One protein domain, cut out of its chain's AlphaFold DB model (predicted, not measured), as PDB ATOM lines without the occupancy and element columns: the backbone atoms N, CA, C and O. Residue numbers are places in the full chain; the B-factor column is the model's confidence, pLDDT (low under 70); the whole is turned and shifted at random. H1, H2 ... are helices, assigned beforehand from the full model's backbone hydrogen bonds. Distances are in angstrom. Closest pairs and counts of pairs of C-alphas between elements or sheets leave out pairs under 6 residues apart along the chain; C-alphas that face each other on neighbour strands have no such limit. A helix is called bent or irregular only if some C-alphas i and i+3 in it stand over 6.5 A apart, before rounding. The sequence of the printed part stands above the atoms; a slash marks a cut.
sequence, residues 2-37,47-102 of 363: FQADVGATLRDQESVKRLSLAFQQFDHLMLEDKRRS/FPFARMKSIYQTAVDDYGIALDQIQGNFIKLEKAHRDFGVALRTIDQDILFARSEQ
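Overview. This is residues 2 to 37 and 47 to 102 of the 363 residues of an uncharacterized protein of Aspergillus tanneri (UniProt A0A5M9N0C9). Two long helices cross as a narrow X, touching along a short stretch, with their ends standing free. Residues 75 to 102 of H2 stick out as a long bare arm, and the outline is a rod spanning 84 by 20 by 19 A. The printed part has 92 residues with two named helices, H1 then H2, and no named strand; its class is all helix. The whole is extended, with a radius of gyration of the C-alphas of 23.0 A.

Arrangement. Begin with H1, residues 2 to 36, and go to its residues 13 to 23, then to residues 60 to 71 of H2, which holds residues 47 to 102. There the two touch, with 6 pairs of C-alphas within 8 A; H1 touches with residues 13 to 23 alone and H2 with residues 60 to 71 alone. The closest C-alphas, those of Val 16 and Leu 67, are 7.0 A apart. The helices run opposite ways at a shallow tilt of 30 degrees. Of the O i to N i+4 pairs, 29 of 31 in H1 and 50 of 52 in H2 are within hydrogen-bond range.

Along the chain. Find C-alpha 2 at (-1.520, 14.160, -13.906); from there H1 runs 51.7 A to C-alpha 36 at (-17.813, -30.463, 6.410). H2 begins at Phe 47 and runs 83.8 A to C-alpha 102 at (0.286, 46.971, -3.336). Neither helix is bent.

Size, cuts and confidence. The C-alphas of Phe 47 and Gln 102, 83.8 A apart, are the two farthest apart. Residues 38 to 46 are cut out, and C-alphas 37 and 47 are 14.9 A apart across the cut. The mean pLDDT of the printed part is 79.2; look for values under 70 at residues 2 to 11, 30, 33 to 37 and 47 to 51.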
ATOM      1  N   PHE A   2      -1.154  14.459 -15.302       44.97
ATOM      2  CA  PHE A   2      -1.520  14.160 -13.906       44.97
ATOM      3  C   PHE A   2      -2.909  13.518 -13.686       44.97
ATOM      4  O   PHE A   2      -3.044  12.545 -12.956       44.97
ATOM      5  N   GLN A   3      -3.952  14.004 -14.366       44.28
ATOM      6  CA  GLN A   3      -5.312  13.459 -14.229       44.28
ATOM      7  C   GLN A   3      -5.460  12.032 -14.794       44.28
ATOM      8  O   GLN A   3      -6.285  11.260 -14.305       44.28
ATOM      9  N   ALA A   4      -4.658  11.671 -15.802       53.44
ATOM     10  CA  ALA A   4      -4.639  10.321 -16.364       53.44
ATOM     11  C   ALA A   4      -3.938   9.340 -15.412       53.44
ATOM     12  O   ALA A   4      -4.449   8.242 -15.205       53.44
ATOM     13  N   ASP A   5      -2.850   9.776 -14.769       55.22
ATOM     14  CA  ASP A   5      -2.138   8.977 -13.766       55.22
ATOM     15  C   ASP A   5      -3.028   8.689 -12.555       55.22
ATOM     16  O   ASP A   5      -3.149   7.536 -12.151       55.22
ATOM     17  N   VAL A   6      -3.758   9.694 -12.049       50.19
ATOM     18  CA  VAL A   6      -4.735   9.511 -10.958       50.19
ATOM     19  C   VAL A   6      -5.832   8.516 -11.354       50.19
ATOM     20  O   VAL A   6      -6.200   7.647 -10.565       50.19
ATOM     21  N   GLY A   7      -6.333   8.593 -12.590       52.81
ATOM     22  CA  GLY A   7      -7.334   7.654 -13.103       52.81
ATOM     23  C   GLY A   7      -6.822   6.214 -13.237       52.81
ATOM     24  O   GLY A   7      -7.597   5.276 -13.038       52.81
ATOM     25  N   ALA A   8      -5.536   6.028 -13.548       62.38
ATOM     26  CA  ALA A   8      -4.884   4.720 -13.539       62.38
ATOM     27  C   ALA A   8      -4.702   4.206 -12.101       62.38
ATOM     28  O   ALA A   8      -5.127   3.095 -11.794       62.38
ATOM     29  N   THR A   9      -4.221   5.057 -11.185       58.16
ATOM     30  CA  THR A   9      -4.005   4.668  -9.777       58.16
ATOM     31  C   THR A   9      -5.317   4.299  -9.070       58.16
ATOM     32  O   THR A   9      -5.349   3.400  -8.233       58.16
ATOM     33  N   LEU A  10      -6.429   4.962  -9.409       55.69
ATOM     34  CA  LEU A  10      -7.755   4.637  -8.871       55.69
ATOM     35  C   LEU A  10      -8.304   3.305  -9.409       55.69
ATOM     36  O   LEU A  10      -8.969   2.579  -8.669       55.69
ATOM     37  N   ARG A  11      -8.014   2.949 -10.669       63.78
ATOM     38  CA  ARG A  11      -8.345   1.615 -11.204       63.78
ATOM     39  C   ARG A  11      -7.530   0.522 -10.524       63.78
ATOM     40  O   ARG A  11      -8.084  -0.534 -10.221       63.78
ATOM     41  N   ASP A  12      -6.271   0.808 -10.214       72.81
ATOM     42  CA  ASP A  12      -5.425  -0.093  -9.432       72.81
ATOM     43  C   ASP A  12      -5.926  -0.228  -7.985       72.81
ATOM     44  O   ASP A  12      -5.863  -1.298  -7.386       72.81
ATOM     45  N   GLN A  13      -6.529   0.819  -7.417       73.81
ATOM     46  CA  GLN A  13      -7.160   0.725  -6.099       73.81
ATOM     47  C   GLN A  13      -8.409  -0.175  -6.114       73.81
ATOM     48  O   GLN A  13      -8.640  -0.945  -5.179       73.81
ATOM     49  N   GLU A  14      -9.230  -0.082  -7.159       77.69
ATOM     50  CA  GLU A  14     -10.419  -0.922  -7.320       77.69
ATOM     51  C   GLU A  14     -10.039  -2.398  -7.516       77.69
ATOM     52  O   GLU A  14     -10.669  -3.284  -6.934       77.69
ATOM     53  N   SER A  15      -8.969  -2.680  -8.266       74.50
ATOM     54  CA  SER A  15      -8.458  -4.045  -8.425       74.50
ATOM     55  C   SER A  15      -7.910  -4.607  -7.106       74.50
ATOM     56  O   SER A  15      -8.243  -5.738  -6.750       74.50
ATOM     57  N   VAL A  16      -7.186  -3.801  -6.319       73.75
ATOM     58  CA  VAL A  16      -6.715  -4.160  -4.968       73.75
ATOM     59  C   VAL A  16      -7.885  -4.472  -4.026       73.75
ATOM     60  O   VAL A  16      -7.856  -5.483  -3.320       73.75
ATOM     61  N   LYS A  17      -8.957  -3.669  -4.043       77.44
ATOM     62  CA  LYS A  17     -10.167  -3.924  -3.238       77.44
ATOM     63  C   LYS A  17     -10.862  -5.224  -3.637       77.44
ATOM     64  O   LYS A  17     -11.236  -6.010  -2.768       77.44
ATOM     65  N   ARG A  18     -11.014  -5.474  -4.941       78.25
ATOM     66  CA  ARG A  18     -11.616  -6.717  -5.453       78.25
ATOM     67  C   ARG A  18     -10.790  -7.940  -5.085       78.25
ATOM     68  O   ARG A  18     -11.358  -8.955  -4.694       78.25
ATOM     69  N   LEU A  19      -9.466  -7.829  -5.162       74.62
ATOM     70  CA  LEU A  19      -8.553  -8.895  -4.770       74.62
ATOM     71  C   LEU A  19      -8.648  -9.186  -3.265       74.62
ATOM     72  O   LEU A  19      -8.757 -10.346  -2.876       74.62
ATOM     73  N   SER A  20      -8.694  -8.150  -2.422       75.19
ATOM     74  CA  SER A  20      -8.912  -8.298  -0.977       75.19
ATOM     75  C   SER A  20     -10.238  -9.009  -0.664       75.19
ATOM     76  O   SER A  20     -10.278  -9.947   0.132       75.19
ATOM     77  N   LEU A  21     -11.321  -8.635  -1.354       81.88
ATOM     78  CA  LEU A  21     -12.632  -9.261  -1.180       81.88
ATOM     79  C   LEU A  21     -12.640 -10.732  -1.632       81.88
ATOM     80  O   LEU A  21     -13.223 -11.582  -0.959       81.88
ATOM     81  N   ALA A  22     -11.948 -11.053  -2.727       75.31
ATOM     82  CA  ALA A  22     -11.762 -12.429  -3.181       75.31
ATOM     83  C   ALA A  22     -10.977 -13.273  -2.160       75.31
ATOM     84  O   ALA A  22     -11.363 -14.413  -1.888       75.31
ATOM     85  N   PHE A  23      -9.929 -12.720  -1.537       73.50
ATOM     86  CA  PHE A  23      -9.202 -13.411  -0.468       73.50
ATOM     87  C   PHE A  23     -10.087 -13.676   0.758       73.50
ATOM     88  O   PHE A  23     -10.103 -14.798   1.264       73.50
ATOM     89  N   GLN A  24     -10.914 -12.712   1.174       78.19
ATOM     90  CA  GLN A  24     -11.867 -12.915   2.275       78.19
ATOM     91  C   GLN A  24     -12.897 -14.015   1.976       78.19
ATOM     92  O   GLN A  24     -13.230 -14.823   2.849       78.19
ATOM     93  N   GLN A  25     -13.398 -14.079   0.739       83.44
ATOM     94  CA  GLN A  25     -14.304 -15.148   0.309       83.44
ATOM     95  C   GLN A  25     -13.611 -16.515   0.335       83.44
ATOM     96  O   GLN A  25     -14.206 -17.503   0.772       83.44
ATOM     97  N   PHE A  26     -12.348 -16.572  -0.087       74.25
ATOM     98  CA  PHE A  26     -11.558 -17.797  -0.055       74.25
ATOM     99  C   PHE A  26     -11.338 -18.303   1.377       74.25
ATOM    100  O   PHE A  26     -11.546 -19.489   1.647       74.25
ATOM    101  N   ASP A  27     -11.015 -17.414   2.319       73.38
ATOM    102  CA  ASP A  27     -10.885 -17.765   3.737       73.38
ATOM    103  C   ASP A  27     -12.186 -18.335   4.311       73.38
ATOM    104  O   ASP A  27     -12.169 -19.342   5.030       73.38
ATOM    105  N   HIS A  28     -13.330 -17.743   3.950       78.62
ATOM    106  CA  HIS A  28     -14.642 -18.234   4.365       78.62
ATOM    107  C   HIS A  28     -14.904 -19.658   3.854       78.62
ATOM    108  O   HIS A  28     -15.274 -20.542   4.631       78.62
ATOM    109  N   LEU A  29     -14.633 -19.921   2.572       74.56
ATOM    110  CA  LEU A  29     -14.770 -21.255   1.974       74.56
ATOM    111  C   LEU A  29     -13.828 -22.279   2.632       74.56
ATOM    112  O   LEU A  29     -14.225 -23.409   2.931       74.56
ATOM    113  N   MET A  30     -12.593 -21.880   2.939       69.88
ATOM    114  CA  MET A  30     -11.601 -22.734   3.600       69.88
ATOM    115  C   MET A  30     -11.946 -23.044   5.065       69.88
ATOM    116  O   MET A  30     -11.567 -24.106   5.586       69.88
ATOM    117  N   LEU A  31     -12.667 -22.145   5.738       74.38
ATOM    118  CA  LEU A  31     -13.240 -22.349   7.071       74.38
ATOM    119  C   LEU A  31     -14.457 -23.284   7.041       74.38
ATOM    120  O   LEU A  31     -14.606 -24.109   7.948       74.38
ATOM    121  N   GLU A  32     -15.298 -23.206   6.009       74.88
ATOM    122  CA  GLU A  32     -16.448 -24.099   5.828       74.88
ATOM    123  C   GLU A  32     -16.039 -25.543   5.508       74.88
ATOM    124  O   GLU A  32     -16.627 -26.486   6.050       74.88
ATOM    125  N   ASP A  33     -14.982 -25.740   4.716       64.75
ATOM    126  CA  ASP A  33     -14.452 -27.072   4.395       64.75
ATOM    127  C   ASP A  33     -13.959 -27.816   5.656       64.75
ATOM    128  O   ASP A  33     -14.229 -29.006   5.849       64.75
ATOM    129  N   LYS A  34     -13.363 -27.088   6.618       64.19
ATOM    130  CA  LYS A  34     -12.994 -27.641   7.939       64.19
ATOM    131  C   LYS A  34     -14.203 -28.149   8.737       64.19
ATOM    132  O   LYS A  34     -14.033 -29.024   9.585       64.19
ATOM    133  N   ARG A  35     -15.410 -27.617   8.500       61.75
ATOM    134  CA  ARG A  35     -16.645 -28.039   9.190       61.75
ATOM    135  C   ARG A  35     -17.331 -29.222   8.506       61.75
ATOM    136  O   ARG A  35     -17.987 -30.006   9.186       61.75
ATOM    137  N   ARG A  36     -17.175 -29.380   7.186       58.47
ATOM    138  CA  ARG A  36     -17.813 -30.463   6.410       58.47
ATOM    139  C   ARG A  36     -16.998 -31.757   6.361       58.47
ATOM    140  O   ARG A  36     -17.567 -32.820   6.110       58.47
ATOM    141  N   SER A  37     -15.705 -31.732   6.686       55.94
ATOM    142  CA  SER A  37     -14.860 -32.932   6.742       55.94
ATOM    143  C   SER A  37     -15.077 -33.783   8.012       55.94
ATOM    144  O   SER A  37     -14.123 -34.102   8.717       55.94
ATOM    145  N   PHE A  47      -2.380 -37.109   2.005       55.16
ATOM    146  CA  PHE A  47      -1.082 -36.595   2.460       55.16
ATOM    147  C   PHE A  47      -0.488 -35.441   1.622       55.16
ATOM    148  O   PHE A  47      -0.026 -34.478   2.239       55.16
ATOM    149  N   PRO A  48      -0.518 -35.439   0.271       60.56
ATOM    150  CA  PRO A  48      -0.004 -34.300  -0.497       60.56
ATOM    151  C   PRO A  48      -0.871 -33.042  -0.340       60.56
ATOM    152  O   PRO A  48      -0.336 -31.940  -0.242       60.56
ATOM    153  N   PHE A  49      -2.194 -33.191  -0.213       59.62
ATOM    154  CA  PHE A  49      -3.114 -32.056  -0.072       59.62
ATOM    155  C   PHE A  49      -2.954 -31.303   1.253       59.62
ATOM    156  O   PHE A  49      -3.083 -30.082   1.279       59.62
ATOM    157  N   ALA A  50      -2.625 -31.994   2.349       65.31
ATOM    158  CA  ALA A  50      -2.390 -31.337   3.635       65.31
ATOM    159  C   ALA A  50      -1.149 -30.426   3.609       65.31
ATOM    160  O   ALA A  50      -1.182 -29.327   4.160       65.31
ATOM    161  N   ARG A  51      -0.075 -30.856   2.930       69.62
ATOM    162  CA  ARG A  51       1.147 -30.057   2.755       69.62
ATOM    163  C   ARG A  51       0.931 -28.899   1.780       69.62
ATOM    164  O   ARG A  51       1.402 -27.797   2.030       69.62
ATOM    165  N   MET A  52       0.169 -29.129   0.712       73.69
ATOM    166  CA  MET A  52      -0.209 -28.078  -0.233       73.69
ATOM    167  C   MET A  52      -1.039 -26.984   0.458       73.69
ATOM    168  O   MET A  52      -0.787 -25.801   0.266       73.69
ATOM    169  N   LYS A  53      -1.974 -27.374   1.338       76.81
ATOM    170  CA  LYS A  53      -2.831 -26.446   2.090       76.81
ATOM    171  C   LYS A  53      -2.041 -25.480   2.972       76.81
ATOM    172  O   LYS A  53      -2.416 -24.317   3.044       76.81
ATOM    173  N   SER A  54      -0.966 -25.927   3.630       78.81
ATOM    174  CA  SER A  54      -0.159 -25.012   4.454       78.81
ATOM    175  C   SER A  54       0.605 -24.001   3.603       78.81
ATOM    176  O   SER A  54       0.674 -22.842   3.980       78.81
ATOM    177  N   ILE A  55       1.145 -24.428   2.456       83.31
ATOM    178  CA  ILE A  55       1.877 -23.547   1.535       83.31
ATOM    179  C   ILE A  55       0.933 -22.493   0.949       83.31
ATOM    180  O   ILE A  55       1.267 -21.313   0.951       83.31
ATOM    181  N   TYR A  56      -0.261 -22.905   0.509       78.56
ATOM    182  CA  TYR A  56      -1.274 -21.967   0.024       78.56
ATOM    183  C   TYR A  56      -1.710 -20.979   1.102       78.56
ATOM    184  O   TYR A  56      -1.837 -19.802   0.800       78.56
ATOM    185  N   GLN A  57      -1.895 -21.427   2.348       80.62
ATOM    186  CA  GLN A  57      -2.263 -20.517   3.430       80.62
ATOM    187  C   GLN A  57      -1.173 -19.473   3.681       80.62
ATOM    188  O   GLN A  57      -1.485 -18.295   3.734       80.62
ATOM    189  N   THR A  58       0.098 -19.878   3.768       87.19
ATOM    190  CA  THR A  58       1.201 -18.923   3.949       87.19
ATOM    191  C   THR A  58       1.278 -17.927   2.796       87.19
ATOM    192  O   THR A  58       1.412 -16.739   3.044       87.19
ATOM    193  N   ALA A  59       1.112 -18.382   1.550       81.44
ATOM    194  CA  ALA A  59       1.086 -17.478   0.404       81.44
ATOM    195  C   ALA A  59      -0.079 -16.476   0.486       81.44
ATOM    196  O   ALA A  59       0.122 -15.293   0.241       81.44
ATOM    197  N   VAL A  60      -1.283 -16.929   0.852       81.62
ATOM    198  CA  VAL A  60      -2.453 -16.053   1.050       81.62
ATOM    199  C   VAL A  60      -2.196 -15.035   2.163       81.62
ATOM    200  O   VAL A  60      -2.462 -13.851   1.966       81.62
ATOM    201  N   ASP A  61      -1.636 -15.472   3.291       82.88
ATOM    202  CA  ASP A  61      -1.309 -14.597   4.419       82.88
ATOM    203  C   ASP A  61      -0.265 -13.533   4.008       82.88
ATOM    204  O   ASP A  61      -0.434 -12.349   4.306       82.88
ATOM    205  N   ASP A  62       0.773 -13.927   3.259       87.69
ATOM    206  CA  ASP A  62       1.807 -13.023   2.740       87.69
ATOM    207  C   ASP A  62       1.220 -11.996   1.752       87.69
ATOM    208  O   ASP A  62       1.536 -10.803   1.827       87.69
ATOM    209  N   TYR A  63       0.317 -12.424   0.860       83.06
ATOM    210  CA  TYR A  63      -0.404 -11.512  -0.036       83.06
ATOM    211  C   TYR A  63      -1.321 -10.556   0.729       83.06
ATOM    212  O   TYR A  63      -1.413  -9.386   0.358       83.06
ATOM    213  N   GLY A  64      -1.960 -11.012   1.809       83.19
ATOM    214  CA  GLY A  64      -2.757 -10.158   2.690       83.19
ATOM    215  C   GLY A  64      -1.925  -9.019   3.283       83.19
ATOM    216  O   GLY A  64      -2.299  -7.854   3.167       83.19
ATOM    217  N   ILE A  65      -0.740  -9.335   3.817       88.00
ATOM    218  CA  ILE A  65       0.190  -8.333   4.363       88.00
ATOM    219  C   ILE A  65       0.632  -7.338   3.282       88.00
ATOM    220  O   ILE A  65       0.696  -6.134   3.537       88.00
ATOM    221  N   ALA A  66       0.939  -7.818   2.074       81.81
ATOM    222  CA  ALA A  66       1.327  -6.953   0.965       81.81
ATOM    223  C   ALA A  66       0.190  -5.996   0.556       81.81
ATOM    224  O   ALA A  66       0.433  -4.806   0.345       81.81
ATOM    225  N   LEU A  67      -1.055  -6.482   0.499       81.75
ATOM    226  CA  LEU A  67      -2.222  -5.650   0.188       81.75
ATOM    227  C   LEU A  67      -2.469  -4.587   1.262       81.75
ATOM    228  O   LEU A  67      -2.692  -3.426   0.918       81.75
ATOM    229  N   ASP A  68      -2.347  -4.946   2.540       84.38
ATOM    230  CA  ASP A  68      -2.469  -3.997   3.650       84.38
ATOM    231  C   ASP A  68      -1.412  -2.885   3.562       84.38
ATOM    232  O   ASP A  68      -1.706  -1.708   3.795       84.38
ATOM    233  N   GLN A  69      -0.178  -3.229   3.175       88.12
ATOM    234  CA  GLN A  69       0.886  -2.247   2.956       88.12
ATOM    235  C   GLN A  69       0.577  -1.314   1.781       88.12
ATOM    236  O   GLN A  69       0.723  -0.095   1.917       88.12
ATOM    237  N   ILE A  70       0.120  -1.855   0.648       85.25
ATOM    238  CA  ILE A  70      -0.265  -1.062  -0.529       85.25
ATOM    239  C   ILE A  70      -1.403  -0.104  -0.166       85.25
ATOM    240  O   ILE A  70      -1.324   1.093  -0.450       85.25
ATOM    241  N   GLN A  71      -2.429  -0.592   0.532       85.56
ATOM    242  CA  GLN A  71      -3.555   0.223   0.973       85.56
ATOM    243  C   GLN A  71      -3.119   1.312   1.964       85.56
ATOM    244  O   GLN A  71      -3.534   2.467   1.843       85.56
ATOM    245  N   GLY A  72      -2.233   0.982   2.908       89.94
ATOM    246  CA  GLY A  72      -1.651   1.953   3.834       89.94
ATOM    247  C   GLY A  72      -0.853   3.050   3.123       89.94
ATOM    248  O   GLY A  72      -0.955   4.225   3.482       89.94
ATOM    249  N   ASN A  73      -0.092   2.695   2.085       88.88
ATOM    250  CA  ASN A  73       0.652   3.656   1.271       88.88
ATOM    251  C   ASN A  73      -0.280   4.544   0.441       88.88
ATOM    252  O   ASN A  73      -0.058   5.752   0.370       88.88
ATOM    253  N   PHE A  74      -1.360   3.983  -0.106       87.44
ATOM    254  CA  PHE A  74      -2.364   4.751  -0.835       87.44
ATOM    255  C   PHE A  74      -3.024   5.818   0.050       87.44
ATOM    256  O   PHE A  74      -3.110   6.977  -0.344       87.44
ATOM    257  N   ILE A  75      -3.413   5.471   1.282       89.00
ATOM    258  CA  ILE A  75      -4.004   6.432   2.232       89.00
ATOM    259  C   ILE A  75      -3.032   7.583   2.531       89.00
ATOM    260  O   ILE A  75      -3.436   8.747   2.594       89.00
ATOM    261  N   LYS A  76      -1.739   7.280   2.703       92.25
ATOM    262  CA  LYS A  76      -0.707   8.309   2.909       92.25
ATOM    263  C   LYS A  76      -0.571   9.221   1.693       92.25
ATOM    264  O   LYS A  76      -0.466  10.433   1.868       92.25
ATOM    265  N   LEU A  77      -0.598   8.654   0.487       89.88
ATOM    266  CA  LEU A  77      -0.521   9.411  -0.759       89.88
ATOM    267  C   LEU A  77      -1.737  10.329  -0.934       89.88
ATOM    268  O   LEU A  77      -1.581  11.506  -1.244       89.88
ATOM    269  N   GLU A  78      -2.940   9.825  -0.666       89.38
ATOM    270  CA  GLU A  78      -4.178  10.602  -0.752       89.38
ATOM    271  C   GLU A  78      -4.187  11.766   0.251       89.38
ATOM    272  O   GLU A  78      -4.617  12.879  -0.065       89.38
ATOM    273  N   LYS A  79      -3.662  11.530   1.460       94.88
ATOM    274  CA  LYS A  79      -3.465  12.585   2.454       94.88
ATOM    275  C   LYS A  79      -2.469  13.634   1.957       94.88
ATOM    276  O   LYS A  79      -2.795  14.814   1.973       94.88
ATOM    277  N   ALA A  80      -1.303  13.214   1.465       93.00
ATOM    278  CA  ALA A  80      -0.294  14.130   0.932       93.00
ATOM    279  C   ALA A  80      -0.839  14.969  -0.235       93.00
ATOM    280  O   ALA A  80      -0.572  16.164  -0.319       93.00
ATOM    281  N   HIS A  81      -1.662  14.368  -1.098       90.69
ATOM    282  CA  HIS A  81      -2.321  15.072  -2.193       90.69
ATOM    283  C   HIS A  81      -3.322  16.128  -1.697       90.69
ATOM    284  O   HIS A  81      -3.352  17.250  -2.206       90.69
ATOM    285  N   ARG A  82      -4.124  15.805  -0.673       93.62
ATOM    286  CA  ARG A  82      -5.016  16.782  -0.029       93.62
ATOM    287  C   ARG A  82      -4.242  17.921   0.622       93.62
ATOM    288  O   ARG A  82      -4.602  19.078   0.411       93.62
ATOM    289  N   ASP A  83      -3.181  17.602   1.356       96.06
ATOM    290  CA  ASP A  83      -2.330  18.584   2.029       96.06
ATOM    291  C   ASP A  83      -1.663  19.518   1.000       96.06
ATOM    292  O   ASP A  83      -1.661  20.736   1.176       96.06
ATOM    293  N   PHE A  84      -1.203  18.976  -0.132       95.44
ATOM    294  CA  PHE A  84      -0.677  19.761  -1.250       95.44
ATOM    295  C   PHE A  84      -1.729  20.710  -1.846       95.44
ATOM    296  O   PHE A  84      -1.458  21.891  -2.057       95.44
ATOM    297  N   GLY A  85      -2.962  20.236  -2.051       94.38
ATOM    298  CA  GLY A  85      -4.061  21.079  -2.532       94.38
ATOM    299  C   GLY A  85      -4.501  22.162  -1.538       94.38
ATOM    300  O   GLY A  85      -5.052  23.189  -1.938       94.38
ATOM    301  N   VAL A  86      -4.289  21.964  -0.233       96.94
ATOM    302  CA  VAL A  86      -4.465  23.023   0.773       96.94
ATOM    303  C   VAL A  86      -3.336  24.044   0.663       96.94
ATOM    304  O   VAL A  86      -3.624  25.233   0.574       96.94
ATOM    305  N   ALA A  87      -2.082  23.593   0.572       96.62
ATOM    306  CA  ALA A  87      -0.923  24.475   0.446       96.62
ATOM    307  C   ALA A  87      -1.000  25.385  -0.791       96.62
ATOM    308  O   ALA A  87      -0.741  26.580  -0.679       96.62
ATOM    309  N   LEU A  88      -1.421  24.859  -1.949       95.56
ATOM    310  CA  LEU A  88      -1.617  25.676  -3.155       95.56
ATOM    311  C   LEU A  88      -2.664  26.779  -2.952       95.56
ATOM    312  O   LEU A  88      -2.441  27.915  -3.352       95.56
ATOM    313  N   ARG A  89      -3.778  26.473  -2.274       96.31
ATOM    314  CA  ARG A  89      -4.815  27.472  -1.973       96.31
ATOM    315  C   ARG A  89      -4.325  28.544  -1.005       96.31
ATOM    316  O   ARG A  89      -4.712  29.697  -1.157       96.31
ATOM    317  N   THR A  90      -3.488  28.179  -0.036       96.88
ATOM    318  CA  THR A  90      -2.842  29.154   0.851       96.88
ATOM    319  C   THR A  90      -1.926  30.085   0.060       96.88
ATOM    320  O   THR A  90      -2.035  31.294   0.206       96.88
ATOM    321  N   ILE A  91      -1.097  29.542  -0.838       96.25
ATOM    322  CA  ILE A  91      -0.209  30.352  -1.688       96.25
ATOM    323  C   ILE A  91      -1.018  31.318  -2.565       96.25
ATOM    324  O   ILE A  91      -0.680  32.496  -2.644       96.25
ATOM    325  N   ASP A  92      -2.109  30.856  -3.183       96.81
ATOM    326  CA  ASP A  92      -2.980  31.726  -3.983       96.81
ATOM    327  C   ASP A  92      -3.599  32.854  -3.143       96.81
ATOM    328  O   ASP A  92      -3.672  33.999  -3.594       96.81
ATOM    329  N   GLN A  93      -4.022  32.561  -1.907       96.62
ATOM    330  CA  GLN A  93      -4.541  33.571  -0.980       96.62
ATOM    331  C   GLN A  93      -3.473  34.595  -0.586       96.62
ATOM    332  O   GLN A  93      -3.760  35.791  -0.605       96.62
ATOM    333  N   ASP A  94      -2.250  34.150  -0.299       96.31
ATOM    334  CA  ASP A  94      -1.131  35.026   0.053       96.31
ATOM    335  C   ASP A  94      -0.746  35.945  -1.118       96.31
ATOM    336  O   ASP A  94      -0.488  37.133  -0.920       96.31
ATOM    337  N   ILE A  95      -0.774  35.435  -2.356       95.69
ATOM    338  CA  ILE A  95      -0.524  36.236  -3.566       95.69
ATOM    339  C   ILE A  95      -1.615  37.295  -3.759       95.69
ATOM    340  O   ILE A  95      -1.309  38.451  -4.061       95.69
ATOM    341  N   LEU A  96      -2.889  36.928  -3.585       94.69
ATOM    342  CA  LEU A  96      -4.002  37.876  -3.687       94.69
ATOM    343  C   LEU A  96      -3.935  38.945  -2.592       94.69
ATOM    344  O   LEU A  96      -4.177  40.120  -2.870       94.69
ATOM    345  N   PHE A  97      -3.561  38.551  -1.375       94.88
ATOM    346  CA  PHE A  97      -3.368  39.470  -0.262       94.88
ATOM    347  C   PHE A  97      -2.228  40.457  -0.546       94.88
ATOM    348  O   PHE A  97      -2.453  41.666  -0.526       94.88
ATOM    349  N   ALA A  98      -1.048  39.964  -0.934       93.25
ATOM    350  CA  ALA A  98       0.101  40.801  -1.282       93.25
ATOM    351  C   ALA A  98      -0.205  41.780  -2.430       93.25
ATOM    352  O   ALA A  98       0.215  42.937  -2.404       93.25
ATOM    353  N   ARG A  99      -0.991  41.347  -3.425       93.31
ATOM    354  CA  ARG A  99      -1.444  42.220  -4.514       93.31
ATOM    355  C   ARG A  99      -2.379  43.328  -4.021       93.31
ATOM    356  O   ARG A  99      -2.246  44.468  -4.460       93.31
ATOM    357  N   SER A 100      -3.293  43.012  -3.104       91.88
ATOM    358  CA  SER A 100      -4.207  44.004  -2.524       91.88
ATOM    359  C   SER A 100      -3.475  45.069  -1.694       91.88
ATOM    360  O   SER A 100      -3.825  46.246  -1.758       91.88
ATOM    361  N   GLU A 101      -2.404  44.695  -0.986       89.19
ATOM    362  CA  GLU A 101      -1.576  45.651  -0.238       89.19
ATOM    363  C   GLU A 101      -0.826  46.614  -1.169       89.19
ATOM    364  O   GLU A 101      -0.680  47.797  -0.856       89.19
ATOM    365  N   GLN A 102      -0.402  46.142  -2.345       84.50
ATOM    366  CA  GLN A 102       0.286  46.971  -3.336       84.50
ATOM    367  C   GLN A 102      -0.647  47.994  -4.010       84.50
ATOM    368  O   GLN A 102      -0.211  49.107  -4.302       84.50
TER     369      GLN A 102